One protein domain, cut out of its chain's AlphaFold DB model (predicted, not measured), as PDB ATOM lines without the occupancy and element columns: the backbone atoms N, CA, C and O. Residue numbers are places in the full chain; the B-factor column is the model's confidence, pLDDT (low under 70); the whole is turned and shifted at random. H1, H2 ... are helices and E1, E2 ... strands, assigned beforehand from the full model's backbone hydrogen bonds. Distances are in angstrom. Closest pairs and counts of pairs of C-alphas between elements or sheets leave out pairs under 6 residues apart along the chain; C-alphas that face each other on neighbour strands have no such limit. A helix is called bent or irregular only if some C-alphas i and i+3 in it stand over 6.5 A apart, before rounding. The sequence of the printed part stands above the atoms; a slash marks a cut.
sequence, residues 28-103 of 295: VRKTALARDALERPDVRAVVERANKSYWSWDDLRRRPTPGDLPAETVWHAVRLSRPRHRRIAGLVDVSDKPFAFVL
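Overview. This is residues 28 to 103 of the 295 residues of the protein "Fido domain-containing protein" of Phycisphaerales bacterium (UniProt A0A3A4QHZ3). A two-stranded hairpin, E1 and E2, lies at one end, and the longest helix, H4, leads from it into a helical body where H1, H2 and H3 pack round H4 as the core. H1 crosses H4, and H3 packs on residues 71 to 75 of H4, away from the hairpin. The printed part has 76 residues, with four named helices and two named strands in the order H1, H2, H3, H4, E1, E2; the class is mixed, helices and strands, and the sheet E1 - E2 is antiparallel. It is only just compact, close to loose, with a radius of gyration of the C-alphas of 13.6 A and spans of 40 by 28 by 20 A.

Along the chain. E1, residues 86 to 92, is 14.8 A long, and E2, residues 98 to 102, ends at C-alpha 102 (9.798, 44.138, 5.097). H4, residues 71 to 85, is 22.8 A long and only just irregular: C-alphas 81 and 84 are 6.6 A apart. H1, residues 28 to 39, begins at C-alpha 28 (12.108, 56.659, 27.181) and is 17.3 A long. H2, residues 41 to 52, is 16.4 A long; H3 is residues 57 to 61.

Arrangement. In the hairpin, N 87 and O 101 are within hydrogen-bond range at 2.8 A, as are N 99 and O 91 at 2.9 A. The closest C-alphas of H4 and E2, His 85 and Val 102, are 5.8 A apart. H4 is the hub. H1 touches it about perpendicular, at 76 degrees, closest at C-alphas Ala 34 and Ala 77, 4.9 A. H2 touches it at a steep tilt of 62 degrees, the same way, closest at C-alphas Val 47 and Val 78, 5.2 A. H3 touches its residues 71 to 75 alone, closest at C-alphas Arg 61 and Ala 71, 5.4 A. In H1, H2 and H3 every O i to N i+4 pair is within hydrogen-bond range; in H4, 8 of 11 are.

Size, cuts and confidence. The C-alphas farthest apart, those of Gly 67 and Gly 90, are 40.5 A apart. The printed part has no cut and no long link. The pLDDT is under 70 at residues 28 to 33 and 84 to 85.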
ATOM      1  N   VAL A  28      11.891  55.455  27.992       51.88
ATOM      2  CA  VAL A  28      12.108  56.659  27.181       51.88
ATOM      3  C   VAL A  28      13.602  56.859  26.908       51.88
ATOM      4  O   VAL A  28      13.993  57.134  25.773       51.88
ATOM      5  N   ARG A  29      14.456  56.611  27.913       56.53
ATOM      6  CA  ARG A  29      15.919  56.737  27.803       56.53
ATOM      7  C   ARG A  29      16.526  55.788  26.767       56.53
ATOM      8  O   ARG A  29      17.346  56.220  25.967       56.53
ATOM      9  N   LYS A  30      16.102  54.518  26.718       56.09
ATOM     10  CA  LYS A  30      16.637  53.533  25.750       56.09
ATOM     11  C   LYS A  30      16.289  53.871  24.297       56.09
ATOM     12  O   LYS A  30      17.103  53.669  23.402       56.09
ATOM     13  N   THR A  31      15.094  54.413  24.070       58.69
ATOM     14  CA  THR A  31      14.628  54.800  22.727       58.69
ATOM     15  C   THR A  31      15.307  56.083  22.244       58.69
ATOM     16  O   THR A  31      15.667  56.172  21.072       58.69
ATOM     17  N   ALA A  32      15.530  57.046  23.146       63.25
ATOM     18  CA  ALA A  32      16.315  58.248  22.866       63.25
ATOM     19  C   ALA A  32      17.772  57.898  22.521       63.25
ATOM     20  O   ALA A  32      18.236  58.251  21.445       63.25
ATOM     21  N   LEU A  33      18.432  57.065  23.337       69.75
ATOM     22  CA  LEU A  33      19.806  56.607  23.090       69.75
ATOM     23  C   LEU A  33      19.968  55.877  21.750       69.75
ATOM     24  O   LEU A  33      20.972  56.048  21.068       69.75
ATOM     25  N   ALA A  34      18.986  55.066  21.348       71.94
ATOM     26  CA  ALA A  34      19.019  54.389  20.054       71.94
ATOM     27  C   ALA A  34      18.819  55.355  18.871       71.94
ATOM     28  O   ALA A  34      19.379  55.131  17.798       71.94
ATOM     29  N   ARG A  35      18.038  56.428  19.054       77.06
ATOM     30  CA  ARG A  35      17.869  57.490  18.052       77.06
ATOM     31  C   ARG A  35      19.141  58.324  17.918       77.06
ATOM     32  O   ARG A  35      19.593  58.532  16.800       77.06
ATOM     33  N   ASP A  36      19.757  58.693  19.034       80.75
ATOM     34  CA  ASP A  36      21.034  59.413  19.045       80.75
ATOM     35  C   ASP A  36      22.152  58.548  18.440       80.75
ATOM     36  O   ASP A  36      22.978  59.025  17.663       80.75
ATOM     37  N   ALA A  37      22.139  57.239  18.711       80.56
ATOM     38  CA  ALA A  37      23.066  56.297  18.096       80.56
ATOM     39  C   ALA A  37      22.896  56.221  16.571       80.56
ATOM     40  O   ALA A  37      23.901  56.126  15.872       80.56
ATOM     41  N   LEU A  38      21.669  56.310  16.037       83.19
ATOM     42  CA  LEU A  38      21.433  56.361  14.587       83.19
ATOM     43  C   LEU A  38      22.056  57.595  13.929       83.19
ATOM     44  O   LEU A  38      22.318  57.553  12.729       83.19
ATOM     45  N   GLU A  39      22.343  58.665  14.672       85.81
ATOM     46  CA  GLU A  39      23.025  59.821  14.098       85.81
ATOM     47  C   GLU A  39      24.517  59.566  13.847       85.81
ATOM     48  O   GLU A  39      25.104  60.214  12.978       85.81
ATOM     49  N   ARG A  40      25.124  58.568  14.500       89.00
ATOM     50  CA  ARG A  40      26.539  58.237  14.310       89.00
ATOM     51  C   ARG A  40      26.781  57.454  13.001       89.00
ATOM     52  O   ARG A  40      26.127  56.429  12.778       89.00
ATOM     53  N   PRO A  41      27.742  57.858  12.144       89.19
ATOM     54  CA  PRO A  41      28.014  57.179  10.870       89.19
ATOM     55  C   PRO A  41      28.409  55.699  11.000       89.19
ATOM     56  O   PRO A  41      28.011  54.871  10.181       89.19
ATOM     57  N   ASP A  42      29.157  55.349  12.046       90.31
ATOM     58  CA  ASP A  42      29.606  53.982  12.330       90.31
ATOM     59  C   ASP A  42      28.437  53.044  12.690       90.31
ATOM     60  O   ASP A  42      28.374  51.904  12.220       90.31
ATOM     61  N   VAL A  43      27.461  53.541  13.453       90.38
ATOM     62  CA  VAL A  43      26.213  52.832  13.762       90.38
ATOM     63  C   VAL A  43      25.341  52.697  12.518       90.38
ATOM     64  O   VAL A  43      24.841  51.600  12.266       90.38
ATOM     65  N   ARG A  44      25.199  53.748  11.693       89.81
ATOM     66  CA  ARG A  44      24.453  53.661  10.419       89.81
ATOM     67  C   ARG A  44      25.016  52.569   9.509       89.81
ATOM     68  O   ARG A  44      24.243  51.768   8.992       89.81
ATOM     69  N   ALA A  45      26.340  52.461   9.397       90.25
ATOM     70  CA  ALA A  45      26.992  51.419   8.601       90.25
ATOM     71  C   ALA A  45      26.746  49.994   9.144       90.25
ATOM     72  O   ALA A  45      26.666  49.027   8.381       90.25
ATOM     73  N   VAL A  46      26.627  49.818  10.466       91.44
ATOM     74  CA  VAL A  46      26.204  48.531  11.048       91.44
ATOM     75  C   VAL A  46      24.730  48.262  10.767       91.44
ATOM     76  O   VAL A  46      24.390  47.145  10.381       91.44
ATOM     77  N   VAL A  47      23.866  49.266  10.913       89.50
ATOM     78  CA  VAL A  47      22.423  49.150  10.662       89.50
ATOM     79  C   VAL A  47      22.137  48.785   9.206       89.50
ATOM     80  O   VAL A  47      21.331  47.891   8.950       89.50
ATOM     81  N   GLU A  48      22.832  49.406   8.257       87.94
ATOM     82  CA  GLU A  48      22.715  49.101   6.832       87.94
ATOM     83  C   GLU A  48      23.091  47.644   6.537       87.94
ATOM     84  O   GLU A  48      22.303  46.907   5.944       87.94
ATOM     85  N   ARG A  49      24.242  47.179   7.042       88.38
ATOM     86  CA  ARG A  49      24.664  45.773   6.906       88.38
ATOM     87  C   ARG A  49      23.677  44.807   7.562       88.38
ATOM     88  O   ARG A  49      23.319  43.794   6.963       88.38
ATOM     89  N   ALA A  50      23.209  45.133   8.765       88.88
ATOM     90  CA  ALA A  50      22.249  44.322   9.504       88.88
ATOM     91  C   ALA A  50      20.895  44.224   8.792       88.88
ATOM     92  O   ALA A  50      20.241  43.186   8.868       88.88
ATOM     93  N   ASN A  51      20.461  45.278   8.100       84.94
ATOM     94  CA  ASN A  51      19.233  45.262   7.310       84.94
ATOM     95  C   ASN A  51      19.420  44.542   5.973       84.94
ATOM     96  O   ASN A  51      18.554  43.751   5.604       84.94
ATOM     97  N   LYS A  52      20.558  44.736   5.295       82.69
ATOM     98  CA  LYS A  52      20.881  44.055   4.033       82.69
ATOM     99  C   LYS A  52      20.908  42.533   4.183       82.69
ATOM    100  O   LYS A  52      20.396  41.827   3.328       82.69
ATOM    101  N   SER A  53      21.482  42.030   5.275       83.19
ATOM    102  CA  SER A  53      21.549  40.590   5.573       83.19
ATOM    103  C   SER A  53      20.477  40.118   6.560       83.19
ATOM    104  O   SER A  53      20.580  39.010   7.075       83.19
ATOM    105  N   TYR A  54      19.494  40.969   6.869       83.44
ATOM    106  CA  TYR A  54      18.386  40.703   7.787       83.44
ATOM    107  C   TYR A  54      18.788  39.990   9.095       83.44
ATOM    108  O   TYR A  54      18.202  38.984   9.487       83.44
ATOM    109  N   TRP A  55      19.796  40.520   9.793       87.94
ATOM    110  CA  TRP A  55      20.320  39.909  11.018       87.94
ATOM    111  C   TRP A  55      19.228  39.716  12.076       87.94
ATOM    112  O   TRP A  55      18.423  40.626  12.341       87.94
ATOM    113  N   SER A  56      19.244  38.535  12.698       87.31
ATOM    114  CA  SER A  56      18.516  38.252  13.933       87.31
ATOM    115  C   SER A  56      19.221  38.887  15.140       87.31
ATOM    116  O   SER A  56      20.357  39.362  15.044       87.31
ATOM    117  N   TRP A  57      18.562  38.888  16.300       88.44
ATOM    118  CA  TRP A  57      19.209  39.308  17.547       88.44
ATOM    119  C   TRP A  57      20.423  38.434  17.882       88.44
ATOM    120  O   TRP A  57      21.471  38.959  18.255       88.44
ATOM    121  N   ASP A  58      20.304  37.116  17.691       86.25
ATOM    122  CA  ASP A  58      21.407  36.185  17.919       86.25
ATOM    123  C   ASP A  58      22.599  36.474  16.996       86.25
ATOM    124  O   ASP A  58      23.749  36.357  17.418       86.25
ATOM    125  N   ASP A  59      22.356  36.908  15.759       88.69
ATOM    126  CA  ASP A  59      23.435  37.305  14.851       88.69
ATOM    127  C   ASP A  59      24.106  38.598  15.286       88.69
ATOM    128  O   ASP A  59      25.330  38.692  15.225       88.69
ATOM    129  N   LEU A  60      23.327  39.588  15.727       90.38
ATOM    130  CA  LEU A  60      23.861  40.890  16.110       90.38
ATOM    131  C   LEU A  60      24.661  40.816  17.410       90.38
ATOM    132  O   LEU A  60      25.776  41.327  17.457       90.38
ATOM    133  N   ARG A  61      24.145  40.148  18.449       88.69
ATOM    134  CA  ARG A  61      24.800  40.098  19.771       88.69
ATOM    135  C   ARG A  61      26.170  39.411  19.767       88.69
ATOM    136  O   ARG A  61      26.918  39.535  20.726       88.69
ATOM    137  N   ARG A  62      26.482  38.651  18.711       87.88
ATOM    138  CA  ARG A  62      27.767  37.955  18.518       87.88
ATOM    139  C   ARG A  62      28.761  38.754  17.672       87.88
ATOM    140  O   ARG A  62      29.830  38.241  17.349       87.88
ATOM    141  N   ARG A  63      28.408  39.970  17.255       89.00
ATOM    142  CA  ARG A  63      29.224  40.816  16.379       89.00
ATOM    143  C   ARG A  63      29.793  42.006  17.148       89.00
ATOM    144  O   ARG A  63      29.170  42.458  18.105       89.00
ATOM    145  N   PRO A  64      30.950  42.536  16.717       87.31
ATOM    146  CA  PRO A  64      31.505  43.746  17.305       87.31
ATOM    147  C   PRO A  64      30.567  44.935  17.074       87.31
ATOM    148  O   PRO A  64      30.035  45.121  15.972       87.31
ATOM    149  N   THR A  65      30.375  45.735  18.117       88.06
ATOM    150  CA  THR A  65      29.554  46.945  18.103       88.06
ATOM    151  C   THR A  65      30.432  48.200  18.001       88.06
ATOM    152  O   THR A  65      31.576  48.188  18.456       88.06
ATOM    153  N   PRO A  66      29.952  49.297  17.387       87.62
ATOM    154  CA  PRO A  66      30.758  50.508  17.244       87.62
ATOM    155  C   PRO A  66      30.914  51.286  18.555       87.62
ATOM    156  O   PRO A  66      29.920  51.565  19.229       87.62
ATOM    157  N   GLY A  67      32.139  51.719  18.866       78.69
ATOM    158  CA  GLY A  67      32.451  52.602  19.999       78.69
ATOM    159  C   GLY A  67      31.909  52.094  21.334       78.69
ATOM    160  O   GLY A  67      31.229  52.848  22.027       78.69
ATOM    161  N   ASP A  68      32.121  50.803  21.608       79.62
ATOM    162  CA  ASP A  68      31.720  50.089  22.829       79.62
ATOM    163  C   ASP A  68      30.229  50.194  23.185       79.62
ATOM    164  O   ASP A  68      29.821  49.991  24.331       79.62
ATOM    165  N   LEU A  69      29.377  50.488  22.197       85.75
ATOM    166  CA  LEU A  69      27.939  50.496  22.413       85.75
ATOM    167  C   LEU A  69      27.451  49.095  22.807       85.75
ATOM    168  O   LEU A  69      27.823  48.115  22.157       85.75
ATOM    169  N   PRO A  70      26.536  48.984  23.785       88.31
ATOM    170  CA  PRO A  70      25.857  47.728  24.060       88.31
ATOM    171  C   PRO A  70      25.159  47.194  22.804       88.31
ATOM    172  O   PRO A  70      24.562  47.961  22.034       88.31
ATOM    173  N   ALA A  71      25.197  45.875  22.603       88.50
ATOM    174  CA  ALA A  71      24.536  45.218  21.476       88.50
ATOM    175  C   ALA A  71      23.035  45.534  21.436       88.50
ATOM    176  O   ALA A  71      22.459  45.682  20.359       88.50
ATOM    177  N   GLU A  72      22.413  45.716  22.598       88.25
ATOM    178  CA  GLU A  72      21.025  46.131  22.757       88.25
ATOM    179  C   GLU A  72      20.767  47.494  22.110       88.25
ATOM    180  O   GLU A  72      19.785  47.647  21.390       88.25
ATOM    181  N   THR A  73      21.654  48.475  22.304       86.88
ATOM    182  CA  THR A  73      21.516  49.821  21.722       86.88
ATOM    183  C   THR A  73      21.574  49.762  20.199       86.88
ATOM    184  O   THR A  73      20.732  50.347  19.515       86.88
ATOM    185  N   VAL A  74      22.524  48.996  19.655       88.81
ATOM    186  CA  VAL A  74      22.653  48.795  18.205       88.81
ATOM    187  C   VAL A  74      21.452  48.016  17.654       88.81
ATOM    188  O   VAL A  74      20.909  48.368  16.609       88.81
ATOM    189  N   TRP A  75      20.965  47.003  18.372       90.50
ATOM    190  CA  TRP A  75      19.754  46.267  18.009       90.50
ATOM    191  C   TRP A  75      18.504  47.147  18.020       90.50
ATOM    192  O   TRP A  75      17.677  47.050  17.110       90.50
ATOM    193  N   HIS A  76      18.371  48.044  18.996       87.75
ATOM    194  CA  HIS A  76      17.299  49.030  19.026       87.75
ATOM    195  C   HIS A  76      17.389  49.983  17.827       87.75
ATOM    196  O   HIS A  76      16.368  50.210  17.182       87.75
ATOM    197  N   ALA A  77      18.582  50.460  17.460       87.88
ATOM    198  CA  ALA A  77      18.789  51.272  16.258       87.88
ATOM    199  C   ALA A  77      18.374  50.520  14.974       87.88
ATOM    200  O   ALA A  77      17.599  51.040  14.167       87.88
ATOM    201  N   VAL A  78      18.785  49.252  14.825       87.50
ATOM    202  CA  VAL A  78      18.347  48.375  13.721       87.50
ATOM    203  C   VAL A  78      16.822  48.263  13.703       87.50
ATOM    204  O   VAL A  78      16.182  48.516  12.682       87.50
ATOM    205  N   ARG A  79      16.205  47.947  14.841       84.88
ATOM    206  CA  ARG A  79      14.751  47.793  14.965       84.88
ATOM    207  C   ARG A  79      13.974  49.083  14.722       84.88
ATOM    208  O   ARG A  79      12.866  48.987  14.209       84.88
ATOM    209  N   LEU A  80      14.529  50.248  15.053       83.94
ATOM    210  CA  LEU A  80      13.940  51.563  14.777       83.94
ATOM    211  C   LEU A  80      14.057  51.968  13.303       83.94
ATOM    212  O   LEU A  80      13.236  52.748  12.829       83.94
ATOM    213  N   SER A  81      15.035  51.429  12.570       83.50
ATOM    214  CA  SER A  81      15.194  51.698  11.134       83.50
ATOM    215  C   SER A  81      14.201  50.921  10.250       83.50
ATOM    216  O   SER A  81      13.728  51.441   9.241       83.50
ATOM    217  N   ARG A  82      13.814  49.701  10.653       79.88
ATOM    218  CA  ARG A  82      12.949  48.780   9.880       79.88
ATOM    219  C   ARG A  82      11.490  49.230   9.624       79.88
ATOM    220  O   ARG A  82      10.964  48.873   8.571       79.88
ATOM    221  N   PRO A  83      10.794  49.990  10.500       71.44
ATOM    222  CA  PRO A  83       9.383  50.332  10.310       71.44
ATOM    223  C   PRO A  83       9.101  51.173   9.065       71.44
ATOM    224  O   PRO A  83       7.992  51.094   8.548       71.44
ATOM    225  N   ARG A  84      10.083  51.942   8.567       68.25
ATOM    226  CA  ARG A  84       9.910  52.823   7.397       68.25
ATOM    227  C   ARG A  84       9.535  52.070   6.116       68.25
ATOM    228  O   ARG A  84       8.972  52.673   5.213       68.25
ATOM    229  N   HIS A  85       9.794  50.765   6.065       68.75
ATOM    230  CA  HIS A  85       9.528  49.916   4.903       68.75
ATOM    231  C   HIS A  85       8.639  48.712   5.235       68.75
ATOM    232  O   HIS A  85       8.594  47.745   4.473       68.75
ATOM    233  N   ARG A  86       7.949  48.732   6.387       81.00
ATOM    234  CA  ARG A  86       7.072  47.621   6.761       81.00
ATOM    235  C   ARG A  86       5.799  47.643   5.919       81.00
ATOM    236  O   ARG A  86       5.146  48.676   5.797       81.00
ATOM    237  N   ARG A  87       5.417  46.479   5.420       81.88
ATOM    238  CA  ARG A  87       4.091  46.188   4.886       81.88
ATOM    239  C   ARG A  87       3.301  45.462   5.962       81.88
ATOM    240  O   ARG A  87       3.853  44.597   6.646       81.88
ATOM    241  N   ILE A  88       2.047  45.850   6.149       83.12
ATOM    242  CA  ILE A  88       1.139  45.186   7.085       83.12
ATOM    243  C   ILE A  88       0.440  44.075   6.309       83.12
ATOM    244  O   ILE A  88      -0.204  44.337   5.301       83.12
ATOM    245  N   ALA A  89       0.582  42.838   6.767       79.56
ATOM    246  CA  ALA A  89      -0.187  41.725   6.239       79.56
ATOM    247  C   ALA A  89      -1.618  41.780   6.793       79.56
ATOM    248  O   ALA A  89      -1.835  42.186   7.934       79.56
ATOM    249  N   GLY A  90      -2.596  41.317   6.013       80.50
ATOM    250  CA  GLY A  90      -4.010  41.249   6.410       80.50
ATOM    251  C   GLY A  90      -4.338  40.184   7.467       80.50
ATOM    252  O   GLY A  90      -5.463  39.703   7.513       80.50
ATOM    253  N   LEU A  91      -3.365  39.785   8.289       87.81
ATOM    254  CA  LEU A  91      -3.492  38.775   9.337       87.81
ATOM    255  C   LEU A  91      -3.094  39.379  10.686       87.81
ATOM    256  O   LEU A  91      -2.287  40.309  10.747       87.81
ATOM    257  N   VAL A  92      -3.602  38.802  11.777       89.75
ATOM    258  CA  VAL A  92      -3.303  39.234  13.152       89.75
ATOM    259  C   VAL A  92      -2.909  38.064  14.053       89.75
ATOM    260  O   VAL A  92      -3.363  36.931  13.859       89.75
ATOM    261  N   ASP A  93      -2.071  38.333  15.053       90.12
ATOM    262  CA  ASP A  93      -1.653  37.352  16.056       90.12
ATOM    263  C   ASP A  93      -2.752  37.059  17.106       90.12
ATOM    264  O   ASP A  93      -3.916  37.439  16.954       90.12
ATOM    265  N   VAL A  94      -2.401  36.319  18.164       89.06
ATOM    266  CA  VAL A  94      -3.301  35.969  19.285       89.06
ATOM    267  C   VAL A  94      -3.769  37.165  20.116       89.06
ATOM    268  O   VAL A  94      -4.741  37.049  20.851       89.06
ATOM    269  N   SER A  95      -3.085  38.303  20.005       89.25
ATOM    270  CA  SER A  95      -3.372  39.559  20.700       89.25
ATOM    271  C   SER A  95      -3.871  40.646  19.739       89.25
ATOM    272  O   SER A  95      -3.704  41.830  20.026       89.25
ATOM    273  N   ASP A  96      -4.412  40.247  18.582       87.38
ATOM    274  CA  ASP A  96      -4.889  41.121  17.505       87.38
ATOM    275  C   ASP A  96      -3.835  42.099  16.954       87.38
ATOM    276  O   ASP A  96      -4.159  43.113  16.329       87.38
ATOM    277  N   LYS A  97      -2.542  41.796  17.122       89.75
ATOM    278  CA  LYS A  97      -1.480  42.611  16.526       89.75
ATOM    279  C   LYS A  97      -1.306  42.227  15.060       89.75
ATOM    280  O   LYS A  97      -1.119  41.043  14.770       89.75
ATOM    281  N   PRO A  98      -1.300  43.197  14.131       88.06
ATOM    282  CA  PRO A  98      -1.085  42.908  12.722       88.06
ATOM    283  C   PRO A  98       0.287  42.289  12.465       88.06
ATOM    284  O   PRO A  98       1.308  42.776  12.967       88.06
ATOM    285  N   PHE A  99       0.320  41.257  11.625       87.00
ATOM    286  CA  PHE A  99       1.573  40.775  11.064       87.00
ATOM    287  C   PHE A  99       2.161  41.851  10.152       87.00
ATOM    288  O   PHE A  99       1.452  42.519   9.404       87.00
ATOM    289  N   ALA A 100       3.477  42.029  10.206       83.44
ATOM    290  CA  ALA A 100       4.174  42.962   9.339       83.44
ATOM    291  C   ALA A 100       5.488  42.360   8.855       83.44
ATOM    292  O   ALA A 100       6.176  41.664   9.604       83.44
ATOM    293  N   PHE A 101       5.850  42.666   7.617       83.38
ATOM    294  CA  PHE A 101       7.084  42.207   6.991       83.38
ATOM    295  C   PHE A 101       7.763  43.355   6.248       83.38
ATOM    296  O   PHE A 101       7.147  44.380   5.968       83.38
ATOM    297  N   VAL A 102       9.046  43.200   5.939       81.31
ATOM    298  CA  VAL A 102       9.798  44.138   5.097       81.31
ATOM    299  C   VAL A 102      10.290  43.362   3.889       81.31
ATOM    300  O   VAL A 102      10.918  42.318   4.051       81.31
ATOM    301  N   LEU A 103      10.013  43.869   2.690       79.44
ATOM    302  CA  LEU A 103      10.601  43.344   1.465       79.44
ATOM    303  C   LEU A 103      11.958  44.025   1.261       79.44
ATOM    304  O   LEU A 103      12.016  45.151   0.774       79.44
TER     305      LEU A 103